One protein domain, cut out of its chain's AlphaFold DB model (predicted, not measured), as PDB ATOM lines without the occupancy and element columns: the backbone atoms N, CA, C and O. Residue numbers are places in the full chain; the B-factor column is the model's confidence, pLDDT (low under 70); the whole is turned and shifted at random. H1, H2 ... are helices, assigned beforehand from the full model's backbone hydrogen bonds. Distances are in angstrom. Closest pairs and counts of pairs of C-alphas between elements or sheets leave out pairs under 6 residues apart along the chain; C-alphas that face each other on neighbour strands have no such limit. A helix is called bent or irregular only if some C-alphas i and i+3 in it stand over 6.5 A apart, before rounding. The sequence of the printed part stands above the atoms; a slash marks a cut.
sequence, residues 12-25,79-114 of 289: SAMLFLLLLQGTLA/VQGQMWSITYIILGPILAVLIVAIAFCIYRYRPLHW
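AT A GLANCE: This is residues 12 to 25 and 79 to 114 of the 289 residues of an uncharacterized protein of Batrachochytrium dendrobatidis (strain JAM81 / FGSC 10211) (UniProt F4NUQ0). A short helix, H1, runs side by side with one stretch of a much longer helix, H2, with a gap between them, and the small helix H3 sits just past the last residue of H2, Arg 108, at the opposite end of H2 from Val 79. H2 makes the long axis, and its residues 79 to 91 stick out beyond H1. The printed part has 50 residues with three named helices, H1, H2 and H3 along the chain, and no named strand: all helix. It is an extended rod of 54 by 18 by 10 A, with a radius of gyration of the C-alphas of 15.2 A.

HOW THE PARTS SIT: H1, residues 12 to 25, and H2, residues 79 to 108, are close but not clearly touching; their closest C-alphas, of Ser 12 and Tyr 107, are 7.6 A apart. They run opposite ways at a shallow tilt of 6 degrees. H3, residues 111 to 114, is apart from both. Every O i to N i+4 pair is within hydrogen-bond range in H1, 22 of 26 in H2; H3 is too short for such a pair.

IN THESE COORDINATES: H1 begins at C-alpha 12 (-5.953, -36.340, -30.365) and is 19.5 A long. H2 is 44.8 A long, with a kink of 30 degrees near residue 92; it is neither bent nor irregular, but only just: C-alphas 90 and 93 are 6.4 A apart. H3 ends at C-alpha 114 (11.047, -30.260, -36.468).

THE WHOLE: The C-alphas farthest apart, of Val 79 and Trp 114, are 53.9 A apart. Residues 26 to 78 are not printed; C-alphas 25 and 79 are 26.3 A apart across this cut. The link from H2 to H3 is tight. Residues 12 to 13, 25, 79 to 83 and 111 to 114 have pLDDT under 70.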
ATOM      1  N   SER A  12      -5.152 -37.356 -29.658       64.38
ATOM      2  CA  SER A  12      -5.953 -36.340 -30.365       64.38
ATOM      3  C   SER A  12      -7.437 -36.690 -30.404       64.38
ATOM      4  O   SER A  12      -8.269 -35.794 -30.275       64.38
ATOM      5  N   ALA A  13      -7.773 -37.980 -30.482       65.56
ATOM      6  CA  ALA A  13      -9.151 -38.445 -30.344       65.56
ATOM      7  C   ALA A  13      -9.718 -38.118 -28.950       65.56
ATOM      8  O   ALA A  13     -10.828 -37.603 -28.842       65.56
ATOM      9  N   MET A  14      -8.931 -38.330 -27.888       70.31
ATOM     10  CA  MET A  14      -9.317 -37.963 -26.518       70.31
ATOM     11  C   MET A  14      -9.527 -36.453 -26.355       70.31
ATOM     12  O   MET A  14     -10.502 -36.030 -25.743       70.31
ATOM     13  N   LEU A  15      -8.651 -35.629 -26.938       74.19
ATOM     14  CA  LEU A  15      -8.756 -34.170 -26.849       74.19
ATOM     15  C   LEU A  15      -9.977 -33.644 -27.620       74.19
ATOM     16  O   LEU A  15     -10.682 -32.762 -27.135       74.19
ATOM     17  N   PHE A  16     -10.285 -34.242 -28.774       75.81
ATOM     18  CA  PHE A  16     -11.510 -33.959 -29.519       75.81
ATOM     19  C   PHE A  16     -12.765 -34.360 -28.731       75.81
ATOM     20  O   PHE A  16     -13.697 -33.568 -28.636       75.81
ATOM     21  N   LEU A  17     -12.780 -35.547 -28.117       75.69
ATOM     22  CA  LEU A  17     -13.903 -36.001 -27.289       75.69
ATOM     23  C   LEU A  17     -14.103 -35.117 -26.049       75.69
ATOM     24  O   LEU A  17     -15.244 -34.821 -25.703       75.69
ATOM     25  N   LEU A  18     -13.023 -34.636 -25.428       73.56
ATOM     26  CA  LEU A  18     -13.090 -33.687 -24.311       73.56
ATOM     27  C   LEU A  18     -13.615 -32.311 -24.748       73.56
ATOM     28  O   LEU A  18     -14.436 -31.728 -24.046       73.56
ATOM     29  N   LEU A  19     -13.207 -31.805 -25.917       76.75
ATOM     30  CA  LEU A  19     -13.750 -30.560 -26.485       76.75
ATOM     31  C   LEU A  19     -15.227 -30.705 -26.880       76.75
ATOM     32  O   LEU A  19     -16.027 -29.791 -26.665       76.75
ATOM     33  N   LEU A  20     -15.608 -31.867 -27.410       77.19
ATOM     34  CA  LEU A  20     -16.992 -32.181 -27.745       77.19
ATOM     35  C   LEU A  20     -17.856 -32.260 -26.476       77.19
ATOM     36  O   LEU A  20     -18.923 -31.657 -26.412       77.19
ATOM     37  N   GLN A  21     -17.376 -32.929 -25.424       76.62
ATOM     38  CA  GLN A  21     -18.063 -32.958 -24.131       76.62
ATOM     39  C   GLN A  21     -18.130 -31.572 -23.484       76.62
ATOM     40  O   GLN A  21     -19.174 -31.215 -22.945       76.62
ATOM     41  N   GLY A  22     -17.066 -30.771 -23.575       72.56
ATOM     42  CA  GLY A  22     -17.043 -29.400 -23.066       72.56
ATOM     43  C   GLY A  22     -18.069 -28.499 -23.751       72.56
ATOM     44  O   GLY A  22     -18.783 -27.760 -23.079       72.56
ATOM     45  N   THR A  23     -18.209 -28.601 -25.074       70.25
ATOM     46  CA  THR A  23     -19.212 -27.827 -25.826       70.25
ATOM     47  C   THR A  23     -20.641 -28.300 -25.546       70.25
ATOM     48  O   THR A  23     -21.513 -27.458 -25.334       70.25
ATOM     49  N   LEU A  24     -20.890 -29.612 -25.437       71.50
ATOM     50  CA  LEU A  24     -22.189 -30.150 -24.998       71.50
ATOM     51  C   LEU A  24     -22.541 -29.769 -23.548       71.50
ATOM     52  O   LEU A  24     -23.702 -29.494 -23.240       71.50
ATOM     53  N   ALA A  25     -21.557 -29.728 -22.650       69.25
ATOM     54  CA  ALA A  25     -21.755 -29.287 -21.271       69.25
ATOM     55  C   ALA A  25     -22.062 -27.782 -21.200       69.25
ATOM     56  O   ALA A  25     -22.913 -27.358 -20.421       69.25
ATOM     57  N   VAL A  79     -37.833  -8.763 -24.710       59.34
ATOM     58  CA  VAL A  79     -37.123  -8.504 -25.977       59.34
ATOM     59  C   VAL A  79     -35.611  -8.661 -25.797       59.34
ATOM     60  O   VAL A  79     -34.935  -9.233 -26.658       59.34
ATOM     61  N   GLN A  80     -35.077  -8.232 -24.651       58.50
ATOM     62  CA  GLN A  80     -33.652  -8.355 -24.374       58.50
ATOM     63  C   GLN A  80     -33.228  -9.828 -24.274       58.50
ATOM     64  O   GLN A  80     -32.223 -10.199 -24.873       58.50
ATOM     65  N   GLY A  81     -34.021 -10.690 -23.622       60.69
ATOM     66  CA  GLY A  81     -33.731 -12.127 -23.513       60.69
ATOM     67  C   GLY A  81     -33.670 -12.867 -24.858       60.69
ATOM     68  O   GLY A  81     -32.817 -13.736 -25.048       60.69
ATOM     69  N   GLN A  82     -34.518 -12.497 -25.823       66.00
ATOM     70  CA  GLN A  82     -34.519 -13.131 -27.146       66.00
ATOM     71  C   GLN A  82     -33.298 -12.744 -27.992       66.00
ATOM     72  O   GLN A  82     -32.759 -13.604 -28.694       66.00
ATOM     73  N   MET A  83     -32.792 -11.509 -27.878       69.25
ATOM     74  CA  MET A  83     -31.611 -11.071 -28.636       69.25
ATOM     75  C   MET A  83     -30.352 -11.882 -28.304       69.25
ATOM     76  O   MET A  83     -29.652 -12.311 -29.222       69.25
ATOM     77  N   TRP A  84     -30.094 -12.174 -27.024       75.62
ATOM     78  CA  TRP A  84     -28.911 -12.957 -26.630       75.62
ATOM     79  C   TRP A  84     -28.938 -14.381 -27.194       75.62
ATOM     80  O   TRP A  84     -27.901 -14.902 -27.604       75.62
ATOM     81  N   SER A  85     -30.119 -15.007 -27.262       75.00
ATOM     82  CA  SER A  85     -30.257 -16.380 -27.768       75.00
ATOM     83  C   SER A  85     -29.855 -16.509 -29.245       75.00
ATOM     84  O   SER A  85     -29.152 -17.451 -29.615       75.00
ATOM     85  N   ILE A  86     -30.207 -15.519 -30.071       78.25
ATOM     86  CA  ILE A  86     -29.886 -15.502 -31.503       78.25
ATOM     87  C   ILE A  86     -28.376 -15.335 -31.707       78.25
ATOM     88  O   ILE A  86     -27.787 -16.020 -32.546       78.25
ATOM     89  N   THR A  87     -27.721 -14.494 -30.900       78.19
ATOM     90  CA  THR A  87     -26.266 -14.311 -30.967       78.19
ATOM     91  C   THR A  87     -25.516 -15.616 -30.703       78.19
ATOM     92  O   THR A  87     -24.582 -15.928 -31.438       78.19
ATOM     93  N   TYR A  88     -25.935 -16.424 -29.723       80.44
ATOM     94  CA  TYR A  88     -25.288 -17.715 -29.448       80.44
ATOM     95  C   TYR A  88     -25.497 -18.748 -30.559       80.44
ATOM     96  O   TYR A  88     -24.580 -19.522 -30.844       80.44
ATOM     97  N   ILE A  89     -26.662 -18.746 -31.212       83.88
ATOM     98  CA  ILE A  89     -26.958 -19.656 -32.328       83.88
ATOM     99  C   ILE A  89     -26.044 -19.367 -33.526       83.88
ATOM    100  O   ILE A  89     -25.588 -20.301 -34.182       83.88
ATOM    101  N   ILE A  90     -25.738 -18.093 -33.788       83.19
ATOM    102  CA  ILE A  90     -24.874 -17.691 -34.907       83.19
ATOM    103  C   ILE A  90     -23.389 -17.812 -34.536       83.19
ATOM    104  O   ILE A  90     -22.591 -18.325 -35.321       83.19
ATOM    105  N   LEU A  91     -22.998 -17.373 -33.335       84.56
ATOM    106  CA  LEU A  91     -21.590 -17.321 -32.927       84.56
ATOM    107  C   LEU A  91     -21.029 -18.699 -32.543       84.56
ATOM    108  O   LEU A  91     -19.842 -18.956 -32.740       84.56
ATOM    109  N   GLY A  92     -21.871 -19.600 -32.026       88.38
ATOM    110  CA  GLY A  92     -21.471 -20.945 -31.602       88.38
ATOM    111  C   GLY A  92     -20.793 -21.763 -32.711       88.38
ATOM    112  O   GLY A  92     -19.668 -22.223 -32.507       88.38
ATOM    113  N   PRO A  93     -21.413 -21.918 -33.897       85.69
ATOM    114  CA  PRO A  93     -20.806 -22.617 -35.030       85.69
ATOM    115  C   PRO A  93     -19.489 -21.990 -35.502       85.69
ATOM    116  O   PRO A  93     -18.534 -22.716 -35.768       85.69
ATOM    117  N   ILE A  94     -19.406 -20.655 -35.551       82.50
ATOM    118  CA  ILE A  94     -18.189 -19.932 -35.962       82.50
ATOM    119  C   ILE A  94     -17.043 -20.245 -34.995       82.50
ATOM    120  O   ILE A  94     -15.941 -20.605 -35.416       82.50
ATOM    121  N   LEU A  95     -17.318 -20.179 -33.689       88.19
ATOM    122  CA  LEU A  95     -16.337 -20.495 -32.657       88.19
ATOM    123  C   LEU A  95     -15.917 -21.973 -32.709       88.19
ATOM    124  O   LEU A  95     -14.735 -22.280 -32.567       88.19
ATOM    125  N   ALA A  96     -16.858 -22.885 -32.960       83.94
ATOM    126  CA  ALA A  96     -16.568 -24.310 -33.087       83.94
ATOM    127  C   ALA A  96     -15.628 -24.603 -34.272       83.94
ATOM    128  O   ALA A  96     -14.647 -25.330 -34.107       83.94
ATOM    129  N   VAL A  97     -15.874 -23.999 -35.441       85.94
ATOM    130  CA  VAL A  97     -14.998 -24.136 -36.620       85.94
ATOM    131  C   VAL A  97     -13.604 -23.582 -36.326       85.94
ATOM    132  O   VAL A  97     -12.608 -24.242 -36.632       85.94
ATOM    133  N   LEU A  98     -13.516 -22.422 -35.667       87.81
ATOM    134  CA  LEU A  98     -12.240 -21.817 -35.282       87.81
ATOM    135  C   LEU A  98     -11.437 -22.726 -34.334       87.81
ATOM    136  O   LEU A  98     -10.240 -22.929 -34.540       87.81
ATOM    137  N   ILE A  99     -12.089 -23.324 -33.332       89.25
ATOM    138  CA  ILE A  99     -11.448 -24.258 -32.392       89.25
ATOM    139  C   ILE A  99     -10.918 -25.495 -33.127       89.25
ATOM    140  O   ILE A  99      -9.783 -25.913 -32.885       89.25
ATOM    141  N   VAL A 100     -11.700 -26.067 -34.047       88.62
ATOM    142  CA  VAL A 100     -11.276 -27.227 -34.847       88.62
ATOM    143  C   VAL A 100     -10.083 -26.872 -35.738       88.62
ATOM    144  O   VAL A 100      -9.125 -27.645 -35.799       88.62
ATOM    145  N   ALA A 101     -10.092 -25.698 -36.377       87.12
ATOM    146  CA  ALA A 101      -8.982 -25.225 -37.202       87.12
ATOM    147  C   ALA A 101      -7.694 -25.047 -36.379       87.12
ATOM    148  O   ALA A 101      -6.635 -25.538 -36.776       87.12
ATOM    149  N   ILE A 102      -7.780 -24.429 -35.195       88.56
ATOM    150  CA  ILE A 102      -6.636 -24.266 -34.283       88.56
ATOM    151  C   ILE A 102      -6.117 -25.632 -33.818       88.56
ATOM    152  O   ILE A 102      -4.910 -25.879 -33.863       88.56
ATOM    153  N   ALA A 103      -7.006 -26.544 -33.416       86.88
ATOM    154  CA  ALA A 103      -6.622 -27.890 -32.995       86.88
ATOM    155  C   ALA A 103      -5.930 -28.664 -34.128       86.88
ATOM    156  O   ALA A 103      -4.918 -29.330 -33.893       86.88
ATOM    157  N   PHE A 104      -6.424 -28.534 -35.363       86.12
ATOM    158  CA  PHE A 104      -5.806 -29.126 -36.547       86.12
ATOM    159  C   PHE A 104      -4.418 -28.538 -36.822       86.12
ATOM    160  O   PHE A 104      -3.471 -29.294 -37.055       86.12
ATOM    161  N   CYS A 105      -4.266 -27.215 -36.723       86.69
ATOM    162  CA  CYS A 105      -2.972 -26.546 -36.829       86.69
ATOM    163  C   CYS A 105      -1.993 -27.062 -35.767       86.69
ATOM    164  O   CYS A 105      -0.884 -27.466 -36.106       86.69
ATOM    165  N   ILE A 106      -2.399 -27.143 -34.499       86.19
ATOM    166  CA  ILE A 106      -1.536 -27.661 -33.428       86.19
ATOM    167  C   ILE A 106      -1.157 -29.122 -33.695       86.19
ATOM    168  O   ILE A 106       0.007 -29.488 -33.544       86.19
ATOM    169  N   TYR A 107      -2.112 -29.958 -34.112       82.94
ATOM    170  CA  TYR A 107      -1.857 -31.369 -34.404       82.94
ATOM    171  C   TYR A 107      -0.863 -31.545 -35.555       82.94
ATOM    172  O   TYR A 107       0.060 -32.350 -35.451       82.94
ATOM    173  N   ARG A 108      -1.029 -30.778 -36.637       82.38
ATOM    174  CA  ARG A 108      -0.224 -30.918 -37.855       82.38
ATOM    175  C   ARG A 108       1.137 -30.230 -37.765       82.38
ATOM    176  O   ARG A 108       2.101 -30.732 -38.333       82.38
ATOM    177  N   TYR A 109       1.231 -29.121 -37.036       77.06
ATOM    178  CA  TYR A 109       2.477 -28.375 -36.844       77.06
ATOM    179  C   TYR A 109       3.210 -28.741 -35.549       77.06
ATOM    180  O   TYR A 109       4.167 -28.056 -35.175       77.06
ATOM    181  N   ARG A 110       2.802 -29.826 -34.869       77.50
ATOM    182  CA  ARG A 110       3.450 -30.276 -33.634       77.50
ATOM    183  C   ARG A 110       4.966 -30.436 -33.843       77.50
ATOM    184  O   ARG A 110       5.404 -30.998 -34.850       77.50
ATOM    185  N   PRO A 111       5.791 -29.988 -32.882       60.66
ATOM    186  CA  PRO A 111       7.226 -29.818 -33.080       60.66
ATOM    187  C   PRO A 111       8.028 -31.116 -33.229       60.66
ATOM    188  O   PRO A 111       9.210 -31.065 -33.536       60.66
ATOM    189  N   LEU A 112       7.419 -32.295 -33.080       60.72
ATOM    190  CA  LEU A 112       8.130 -33.567 -33.258       60.72
ATOM    191  C   LEU A 112       8.662 -33.757 -34.689       60.72
ATOM    192  O   LEU A 112       9.694 -34.391 -34.877       60.72
ATOM    193  N   HIS A 113       8.030 -33.133 -35.688       57.06
ATOM    194  CA  HIS A 113       8.517 -33.133 -37.072       57.06
ATOM    195  C   HIS A 113       9.667 -32.138 -37.313       57.06
ATOM    196  O   HIS A 113      10.264 -32.148 -38.383       57.06
ATOM    197  N   TRP A 114       9.984 -31.268 -36.343       56.12
ATOM    198  CA  TRP A 114      11.047 -30.260 -36.468       56.12
ATOM    199  C   TRP A 114      12.453 -30.833 -36.262       56.12
ATOM    200  O   TRP A 114      13.427 -30.159 -36.576       56.12
TER     201      TRP A 114